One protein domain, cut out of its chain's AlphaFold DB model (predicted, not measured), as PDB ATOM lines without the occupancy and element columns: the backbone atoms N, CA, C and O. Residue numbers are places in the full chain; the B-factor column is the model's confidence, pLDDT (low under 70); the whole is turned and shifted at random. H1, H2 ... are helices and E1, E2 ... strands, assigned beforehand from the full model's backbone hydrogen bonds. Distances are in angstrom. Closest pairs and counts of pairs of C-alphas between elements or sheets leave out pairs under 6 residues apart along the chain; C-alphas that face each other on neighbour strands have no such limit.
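What this domain is: This is residues 15 to 83 of the 212 residues of the protein "Unannotated protein" of freshwater metagenome (UniProt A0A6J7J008). Look first for a small ribbon of two strands, E1 and E2, with the short helix H1 packed on it; from this end the long helix H2 reaches away as an arm, and residues 47 to 63 fold back from its far end to E1. The short helix H3 lies within the connection from E1 to E2. The printed part has 69 residues with three named helices and two named strands, in the order H1, H2, E1, H3, E2; the sheet, E1 - E2, is antiparallel and the class is mostly helix. The whole is loose, with a radius of gyration of the C-alphas of 14.4 A, and elongated, spanning 45 by 25 by 17 A.

How they stand to each other: Begin with E1, residues 64 to 67, and E2, residues 80 to 83, antiparallel neighbours at 166 degrees; N 65 and O 82 are 3.0 A apart, N 82 and O 65 2.8 A, within hydrogen-bond range. Next find H1, residues 16 to 21: its closest C-alphas to E2 are those of Pro 16 and His 80, 6.0 A, and to E1 those of Pro 16 and Ile 67, 6.3 A. H2, residues 25 to 46, comes closest to E1 at the C-alphas of Leu 25 and Val 65, 6.9 A; H2 and E2 are apart. H1 and H2 meet only through their link. H3, residues 70 to 74, is apart from H1 and H2; its closest C-alphas to E1 are Val 73 and Ile 67, 7.6 A. In H1, H2 and H3 every O i to N i+4 pair is within hydrogen-bond range.

Where its parts are: Find C-alpha 16 at (-26.069, 44.079, -31.194), where H1 begins; it is 9.0 A long. H2 runs 31.4 A from C-alpha 25 to C-alpha 46 at (-49.528, 29.364, -5.281). E1 is 10.0 A, H3 6.1 A and E2 10.3 A long, E2 ending at C-alpha 83, (-22.368, 43.021, -17.264).

The domain as a whole: The C-alphas farthest apart, Val 15 and Asp 48, are 44.8 A apart. The link from H2 to E1, 17 residues, is long; the others are tight. The printed part has no cut, and no printed residue is under 70 in pLDDT.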
ATOM      1  N   VAL A  15     -26.781  46.402 -35.244       75.25
ATOM      2  CA  VAL A  15     -25.588  45.780 -34.657       75.25
ATOM      3  C   VAL A  15     -25.818  45.603 -33.146       75.25
ATOM      4  O   VAL A  15     -26.095  46.613 -32.489       75.25
ATOM      5  N   PRO A  16     -25.735  44.374 -32.593       76.38
ATOM      6  CA  PRO A  16     -26.069  44.079 -31.194       76.38
ATOM      7  C   PRO A  16     -25.384  44.980 -30.158       76.38
ATOM      8  O   PRO A  16     -26.024  45.382 -29.193       76.38
ATOM      9  N   GLU A  17     -24.120  45.341 -30.374       77.12
ATOM     10  CA  GLU A  17     -23.329  46.206 -29.491       77.12
ATOM     11  C   GLU A  17     -23.986  47.585 -29.308       77.12
ATOM     12  O   GLU A  17     -24.305  47.995 -28.192       77.12
ATOM     13  N   ARG A  18     -24.270  48.275 -30.422       72.00
ATOM     14  CA  ARG A  18     -24.835  49.638 -30.421       72.00
ATOM     15  C   ARG A  18     -26.205  49.698 -29.757       72.00
ATOM     16  O   ARG A  18     -26.526  50.648 -29.055       72.00
ATOM     17  N   LEU A  19     -27.002  48.654 -29.956       73.62
ATOM     18  CA  LEU A  19     -28.336  48.550 -29.372       73.62
ATOM     19  C   LEU A  19     -28.312  48.424 -27.846       73.62
ATOM     20  O   LEU A  19     -29.307  48.754 -27.207       73.62
ATOM     21  N   VAL A  20     -27.227  47.914 -27.259       79.06
ATOM     22  CA  VAL A  20     -27.069  47.828 -25.801       79.06
ATOM     23  C   VAL A  20     -26.463  49.120 -25.245       79.06
ATOM     24  O   VAL A  20     -26.894  49.566 -24.187       79.06
ATOM     25  N   GLU A  21     -25.525  49.748 -25.957       79.88
ATOM     26  CA  GLU A  21     -24.867  50.997 -25.532       79.88
ATOM     27  C   GLU A  21     -25.822  52.199 -25.458       79.88
ATOM     28  O   GLU A  21     -25.726  52.998 -24.529       79.88
ATOM     29  N   ASP A  22     -26.783  52.299 -26.381       80.38
ATOM     30  CA  ASP A  22     -27.732  53.421 -26.439       80.38
ATOM     31  C   ASP A  22     -28.893  53.305 -25.423       80.38
ATOM     32  O   ASP A  22     -29.767  54.175 -25.359       80.38
ATOM     33  N   ARG A  23     -28.949  52.221 -24.633       82.19
ATOM     34  CA  ARG A  23     -30.046  51.948 -23.692       82.19
ATOM     35  C   ARG A  23     -29.731  52.405 -22.277       82.19
ATOM     36  O   ARG A  23     -28.627  52.240 -21.766       82.19
ATOM     37  N   ASP A  24     -30.774  52.848 -21.580       88.56
ATOM     38  CA  ASP A  24     -30.745  52.962 -20.124       88.56
ATOM     39  C   ASP A  24     -30.860  51.565 -19.491       88.56
ATOM     40  O   ASP A  24     -31.947  51.059 -19.186       88.56
ATOM     41  N   LEU A  25     -29.702  50.921 -19.326       89.06
ATOM     42  CA  LEU A  25     -29.601  49.560 -18.805       89.06
ATOM     43  C   LEU A  25     -30.138  49.434 -17.372       89.06
ATOM     44  O   LEU A  25     -30.675  48.385 -17.019       89.06
ATOM     45  N   GLU A  26     -30.028  50.475 -16.545       88.25
ATOM     46  CA  GLU A  26     -30.538  50.438 -15.169       88.25
ATOM     47  C   GLU A  26     -32.067  50.530 -15.137       88.25
ATOM     48  O   GLU A  26     -32.720  49.784 -14.396       88.25
ATOM     49  N   ALA A  27     -32.667  51.371 -15.987       88.06
ATOM     50  CA  ALA A  27     -34.119  51.398 -16.149       88.06
ATOM     51  C   ALA A  27     -34.659  50.052 -16.666       88.06
ATOM     52  O   ALA A  27     -35.701  49.572 -16.209       88.06
ATOM     53  N   ASP A  28     -33.937  49.408 -17.584       90.00
ATOM     54  CA  ASP A  28     -34.303  48.092 -18.105       90.00
ATOM     55  C   ASP A  28     -34.227  46.992 -17.047       90.00
ATOM     56  O   ASP A  28     -35.160  46.195 -16.915       90.00
ATOM     57  N   VAL A  29     -33.158  46.974 -16.249       91.25
ATOM     58  CA  VAL A  29     -33.013  46.030 -15.133       91.25
ATOM     59  C   VAL A  29     -34.088  46.259 -14.078       91.25
ATOM     60  O   VAL A  29     -34.659  45.291 -13.581       91.25
ATOM     61  N   THR A  30     -34.406  47.515 -13.763       89.38
ATOM     62  CA  THR A  30     -35.478  47.860 -12.819       89.38
ATOM     63  C   THR A  30     -36.819  47.304 -13.294       89.38
ATOM     64  O   THR A  30     -37.525  46.643 -12.530       89.38
ATOM     65  N   ARG A  31     -37.139  47.480 -14.582       89.50
ATOM     66  CA  ARG A  31     -38.362  46.933 -15.184       89.50
ATOM     67  C   ARG A  31     -38.383  45.404 -15.149       89.50
ATOM     68  O   ARG A  31     -39.392  44.816 -14.767       89.50
ATOM     69  N   ALA A  32     -37.271  44.759 -15.505       91.94
ATOM     70  CA  ALA A  32     -37.151  43.302 -15.495       91.94
ATOM     71  C   ALA A  32     -37.280  42.716 -14.077       91.94
ATOM     72  O   ALA A  32     -37.963  41.711 -13.883       91.94
ATOM     73  N   LEU A  33     -36.680  43.358 -13.068       91.06
ATOM     74  CA  LEU A  33     -36.848  42.964 -11.668       91.06
ATOM     75  C   LEU A  33     -38.303  43.096 -11.213       91.06
ATOM     76  O   LEU A  33     -38.768  42.230 -10.478       91.06
ATOM     77  N   GLY A  34     -39.027  44.120 -11.676       89.62
ATOM     78  CA  GLY A  34     -40.467  44.256 -11.438       89.62
ATOM     79  C   GLY A  34     -41.249  43.027 -11.912       89.62
ATOM     80  O   GLY A  34     -41.931  42.387 -11.114       89.62
ATOM     81  N   VAL A  35     -41.050  42.626 -13.171       92.00
ATOM     82  CA  VAL A  35     -41.707  41.440 -13.754       92.00
ATOM     83  C   VAL A  35     -41.324  40.158 -13.010       92.00
ATOM     84  O   VAL A  35     -42.184  39.339 -12.687       92.00
ATOM     85  N   LEU A  36     -40.039  39.967 -12.697       92.06
ATOM     86  CA  LEU A  36     -39.592  38.788 -11.952       92.06
ATOM     87  C   LEU A  36     -40.199  38.744 -10.542       92.06
ATOM     88  O   LEU A  36     -40.605  37.679 -10.081       92.06
ATOM     89  N   ASN A  37     -40.302  39.890  -9.870       91.81
ATOM     90  CA  ASN A  37     -40.919  39.990  -8.551       91.81
ATOM     91  C   ASN A  37     -42.427  39.715  -8.582       91.81
ATOM     92  O   ASN A  37     -42.951  39.148  -7.622       91.81
ATOM     93  N   ASP A  38     -43.117  40.036  -9.679       90.06
ATOM     94  CA  ASP A  38     -44.507  39.619  -9.882       90.06
ATOM     95  C   ASP A  38     -44.630  38.093  -9.982       90.06
ATOM     96  O   ASP A  38     -45.482  37.503  -9.316       90.06
ATOM     97  N   VAL A  39     -43.744  37.439 -10.744       92.44
ATOM     98  CA  VAL A  39     -43.713  35.969 -10.856       92.44
ATOM     99  C   VAL A  39     -43.410  35.322  -9.505       92.44
ATOM    100  O   VAL A  39     -44.125  34.412  -9.089       92.44
ATOM    101  N   ILE A  40     -42.394  35.819  -8.792       91.25
ATOM    102  CA  ILE A  40     -42.038  35.380  -7.436       91.25
ATOM    103  C   ILE A  40     -43.250  35.513  -6.514       91.25
ATOM    104  O   ILE A  40     -43.592  34.559  -5.824       91.25
ATOM    105  N   ARG A  41     -43.960  36.648  -6.534       89.25
ATOM    106  CA  ARG A  41     -45.165  36.848  -5.715       89.25
ATOM    107  C   ARG A  41     -46.255  35.828  -6.033       89.25
ATOM    108  O   ARG A  41     -46.836  35.265  -5.109       89.25
ATOM    109  N   VAL A  42     -46.570  35.612  -7.308       92.00
ATOM    110  CA  VAL A  42     -47.612  34.650  -7.704       92.00
ATOM    111  C   VAL A  42     -47.210  33.236  -7.296       92.00
ATOM    112  O   VAL A  42     -48.026  32.516  -6.725       92.00
ATOM    113  N   HIS A  43     -45.947  32.863  -7.508       92.12
ATOM    114  CA  HIS A  43     -45.423  31.573  -7.072       92.12
ATOM    115  C   HIS A  43     -45.518  31.409  -5.553       92.12
ATOM    116  O   HIS A  43     -45.986  30.377  -5.087       92.12
ATOM    117  N   ARG A  44     -45.173  32.455  -4.795       91.88
ATOM    118  CA  ARG A  44     -45.293  32.511  -3.334       91.88
ATOM    119  C   ARG A  44     -46.700  32.159  -2.857       91.88
ATOM    120  O   ARG A  44     -46.857  31.367  -1.940       91.88
ATOM    121  N   ILE A  45     -47.712  32.760  -3.485       92.62
ATOM    122  CA  ILE A  45     -49.126  32.532  -3.156       92.62
ATOM    123  C   ILE A  45     -49.548  31.120  -3.568       92.62
ATOM    124  O   ILE A  45     -50.206  30.430  -2.799       92.62
ATOM    125  N   ALA A  46     -49.161  30.679  -4.765       95.31
ATOM    126  CA  ALA A  46     -49.528  29.364  -5.281       95.31
ATOM    127  C   ALA A  46     -48.893  28.207  -4.489       95.31
ATOM    128  O   ALA A  46     -49.498  27.145  -4.373       95.31
ATOM    129  N   ALA A  47     -47.683  28.409  -3.966       95.38
ATOM    130  CA  ALA A  47     -46.947  27.431  -3.171       95.38
ATOM    131  C   ALA A  47     -47.200  27.551  -1.658       95.38
ATOM    132  O   ALA A  47     -46.681  26.728  -0.911       95.38
ATOM    133  N   ASP A  48     -47.953  28.568  -1.219       92.19
ATOM    134  CA  ASP A  48     -48.111  28.942   0.195       92.19
ATOM    135  C   ASP A  48     -46.763  29.073   0.938       92.19
ATOM    136  O   ASP A  48     -46.608  28.677   2.091       92.19
ATOM    137  N   ASP A  49     -45.744  29.605   0.251       91.44
ATOM    138  CA  ASP A  49     -44.380  29.708   0.777       91.44
ATOM    139  C   ASP A  49     -44.062  31.146   1.211       91.44
ATOM    140  O   ASP A  49     -43.586  31.941   0.403       91.44
ATOM    141  N   PRO A  50     -44.247  31.534   2.482       86.31
ATOM    142  CA  PRO A  50     -43.949  32.894   2.922       86.31
ATOM    143  C   PRO A  50     -42.451  33.250   2.890       86.31
ATOM    144  O   PRO A  50     -42.122  34.432   3.013       86.31
ATOM    145  N   ALA A  51     -41.541  32.278   2.740       87.50
ATOM    146  CA  ALA A  51     -40.098  32.510   2.782       87.50
ATOM    147  C   ALA A  51     -39.534  33.068   1.463       87.50
ATOM    148  O   ALA A  51     -38.418  33.599   1.441       87.50
ATOM    149  N   LEU A  52     -40.295  32.993   0.368       84.69
ATOM    150  CA  LEU A  52     -39.883  33.540  -0.918       84.69
ATOM    151  C   LEU A  52     -39.951  35.080  -0.894       84.69
ATOM    152  O   LEU A  52     -41.028  35.685  -0.867       84.69
ATOM    153  N   VAL A  53     -38.785  35.727  -0.904       82.69
ATOM    154  CA  VAL A  53     -38.661  37.191  -0.813       82.69
ATOM    155  C   VAL A  53     -38.463  37.848  -2.183       82.69
ATOM    156  O   VAL A  53     -37.794  37.273  -3.045       82.69
ATOM    157  N   PRO A  54     -38.963  39.084  -2.384       84.12
ATOM    158  CA  PRO A  54     -38.642  39.871  -3.569       84.12
ATOM    159  C   PRO A  54     -37.132  40.086  -3.741       84.12
ATOM    160  O   PRO A  54     -36.365  40.224  -2.774       84.12
ATOM    161  N   LEU A  55     -36.710  40.145  -5.000       88.31
ATOM    162  CA  LEU A  55     -35.351  40.449  -5.408       88.31
ATOM    163  C   LEU A  55     -35.169  41.955  -5.567       88.31
ATOM    164  O   LEU A  55     -35.979  42.653  -6.172       88.31
ATOM    165  N   THR A  56     -34.045  42.442  -5.059       85.00
ATOM    166  CA  THR A  56     -33.574  43.809  -5.273       85.00
ATOM    167  C   THR A  56     -32.266  43.770  -6.045       85.00
ATOM    168  O   THR A  56     -31.538  42.773  -6.016       85.00
ATOM    169  N   ARG A  57     -31.908  44.885  -6.689       85.75
ATOM    170  CA  ARG A  57     -30.659  44.990  -7.452       85.75
ATOM    171  C   ARG A  57     -29.416  44.639  -6.622       85.75
ATOM    172  O   ARG A  57     -28.477  44.065  -7.169       85.75
ATOM    173  N   SER A  58     -29.428  44.932  -5.320       83.81
ATOM    174  CA  SER A  58     -28.346  44.627  -4.371       83.81
ATOM    175  C   SER A  58     -28.279  43.161  -3.925       83.81
ATOM    176  O   SER A  58     -27.235  42.733  -3.440       83.81
ATOM    177  N   ARG A  59     -29.357  42.382  -4.089       83.81
ATOM    178  CA  ARG A  59     -29.398  40.936  -3.793       83.81
ATOM    179  C   ARG A  59     -28.996  40.066  -4.986       83.81
ATOM    180  O   ARG A  59     -28.763  38.873  -4.819       83.81
ATOM    181  N   VAL A  60     -28.906  40.648  -6.183       87.38
ATOM    182  CA  VAL A  60     -28.487  39.948  -7.402       87.38
ATOM    183  C   VAL A  60     -26.963  39.960  -7.511       87.38
ATOM    184  O   VAL A  60     -26.346  41.020  -7.577       87.38
ATOM    185  N   THR A  61     -26.351  38.774  -7.565       88.75
ATOM    186  CA  THR A  61     -24.887  38.619  -7.637       88.75
ATOM    187  C   THR A  61     -24.303  39.115  -8.957       88.75
ATOM    188  O   THR A  61     -23.247  39.738  -8.971       88.75
ATOM    189  N   VAL A  62     -24.974  38.826 -10.073       90.62
ATOM    190  CA  VAL A  62     -24.531  39.204 -11.419       90.62
ATOM    191  C   VAL A  62     -25.746  39.625 -12.228       90.62
ATOM    192  O   VAL A  62     -26.700  38.857 -12.343       90.62
ATOM    193  N   THR A  63     -25.681  40.811 -12.828       92.75
ATOM    194  CA  THR A  63     -26.710  41.307 -13.742       92.75
ATOM    195  C   THR A  63     -26.094  41.512 -15.112       92.75
ATOM    196  O   THR A  63     -25.077  42.192 -15.243       92.75
ATOM    197  N   ARG A  64     -26.710  40.909 -16.129       93.12
ATOM    198  CA  ARG A  64     -26.318  41.060 -17.529       93.12
ATOM    199  C   ARG A  64     -27.518  41.518 -18.332       93.12
ATOM    200  O   ARG A  64     -28.608  40.985 -18.138       93.12
ATOM    201  N   VAL A  65     -27.294  42.475 -19.220       92.38
ATOM    202  CA  VAL A  65     -28.278  42.915 -20.209       92.38
ATOM    203  C   VAL A  65     -27.650  42.724 -21.574       92.38
ATOM    204  O   VAL A  65     -26.499  43.098 -21.791       92.38
ATOM    205  N   GLY A  66     -28.388  42.096 -22.476       91.50
ATOM    206  CA  GLY A  66     -27.871  41.754 -23.783       91.50
ATOM    207  C   GLY A  66     -28.967  41.466 -24.784       91.50
ATOM    208  O   GLY A  66     -30.159  41.599 -24.502       91.50
ATOM    209  N   ILE A  67     -28.522  41.062 -25.962       90.50
ATOM    210  CA  ILE A  67     -29.347  40.677 -27.095       90.50
ATOM    211  C   ILE A  67     -28.838  39.321 -27.571       90.50
ATOM    212  O   ILE A  67     -27.644  39.019 -27.490       90.50
ATOM    213  N   GLY A  68     -29.748  38.489 -28.053       90.88
ATOM    214  CA  GLY A  68     -29.374  37.285 -28.764       90.88
ATOM    215  C   GLY A  68     -30.543  36.682 -29.519       90.88
ATOM    216  O   GLY A  68     -31.697  37.059 -29.290       90.88
ATOM    217  N   ALA A  69     -30.238  35.732 -30.396       89.81
ATOM    218  CA  ALA A  69     -31.249  34.874 -31.000       89.81
ATOM    219  C   ALA A  69     -32.108  34.176 -29.926       89.81
ATOM    220  O   ALA A  69     -31.635  33.875 -28.827       89.81
ATOM    221  N   GLY A  70     -33.389  33.945 -30.235       85.94
ATOM    222  CA  GLY A  70     -34.390  33.485 -29.263       85.94
ATOM    223  C   GLY A  70     -34.025  32.176 -28.555       85.94
ATOM    224  O   GLY A  70     -34.217  32.040 -27.350       85.94
ATOM    225  N   ASP A  71     -33.450  31.237 -29.298       89.81
ATOM    226  CA  ASP A  71     -32.918  29.963 -28.814       89.81
ATOM    227  C   ASP A  71     -31.699  30.146 -27.897       89.81
ATOM    228  O   ASP A  71     -31.612  29.513 -26.844       89.81
ATOM    229  N   LEU A  72     -30.792  31.068 -28.227       90.88
ATOM    230  CA  LEU A  72     -29.644  31.382 -27.373       90.88
ATOM    231  C   LEU A  72     -30.079  31.987 -26.036       90.88
ATOM    232  O   LEU A  72     -29.640  31.521 -24.978       90.88
ATOM    233  N   VAL A  73     -30.952  32.997 -26.065       89.94
ATOM    234  CA  VAL A  73     -31.391  33.682 -24.839       89.94
ATOM    235  C   VAL A  73     -32.265  32.793 -23.959       89.94
ATOM    236  O   VAL A  73     -32.190  32.913 -22.734       89.94
ATOM    237  N   ALA A  74     -33.002  31.837 -24.535       86.94
ATOM    238  CA  ALA A  74     -33.730  30.814 -23.780       86.94
ATOM    239  C   ALA A  74     -32.798  29.962 -22.898       86.94
ATOM    240  O   ALA A  74     -33.118  29.685 -21.742       86.94
ATOM    241  N   ASP A  75     -31.595  29.647 -23.387       89.44
ATOM    242  CA  ASP A  75     -30.563  28.937 -22.618       89.44
ATOM    243  C   ASP A  75     -29.764  29.854 -21.665       89.44
ATOM    244  O   ASP A  75     -28.860  29.410 -20.938       89.44
ATOM    245  N   GLY A  76     -30.067  31.156 -21.652       88.56
ATOM    246  CA  GLY A  76     -29.313  32.182 -20.931       88.56
ATOM    247  C   GLY A  76     -27.957  32.512 -21.565       88.56
ATOM    248  O   GLY A  76     -27.046  32.942 -20.847       88.56
ATOM    249  N   ARG A  77     -27.811  32.270 -22.872       91.31
ATOM    250  CA  ARG A  77     -26.677  32.693 -23.708       91.31
ATOM    251  C   ARG A  77     -27.040  33.974 -24.464       91.31
ATOM    252  O   ARG A  77     -28.209  34.304 -24.602       91.31
ATOM    253  N   TRP A  78     -26.037  34.711 -24.922       91.38
ATOM    254  CA  TRP A  78     -26.218  36.021 -25.551       91.38
ATOM    255  C   TRP A  78     -25.290  36.130 -26.755       91.38
ATOM    256  O   TRP A  78     -24.173  35.616 -26.686       91.38
ATOM    257  N   ASP A  79     -25.732  36.820 -27.806       90.00
ATOM    258  CA  ASP A  79     -24.840  37.217 -28.903       90.00
ATOM    259  C   ASP A  79     -23.927  38.349 -28.431       90.00
ATOM    260  O   ASP A  79     -22.710  38.300 -28.593       90.00
ATOM    261  N   HIS A  80     -24.515  39.332 -27.746       90.56
ATOM    262  CA  HIS A  80     -23.791  40.402 -27.076       90.56
ATOM    263  C   HIS A  80     -24.458  40.728 -25.738       90.56
ATOM    264  O   HIS A  80     -25.681  40.845 -25.666       90.56
ATOM    265  N   ALA A  81     -23.672  40.887 -24.670       91.81
ATOM    266  CA  ALA A  81     -24.187  41.291 -23.366       91.81
ATOM    267  C   ALA A  81     -23.167  42.096 -22.564       91.81
ATOM    268  O   ALA A  81     -21.991  41.741 -22.478       91.81
ATOM    269  N   VAL A  82     -23.663  43.120 -21.879       91.94
ATOM    270  CA  VAL A  82     -22.904  43.930 -20.931       91.94
ATOM    271  C   VAL A  82     -23.235  43.465 -19.516       91.94
ATOM    272  O   VAL A  82     -24.395  43.260 -19.154       91.94
ATOM    273  N   THR A  83     -22.198  43.275 -18.699       92.69
ATOM    274  CA  THR A  83     -22.368  43.021 -17.264       92.69
ATOM    275  C   THR A  83     -22.409  44.357 -16.540       92.69
ATOM    276  O   THR A  83     -21.462  45.134 -16.631       92.69
TER     277      THR A  83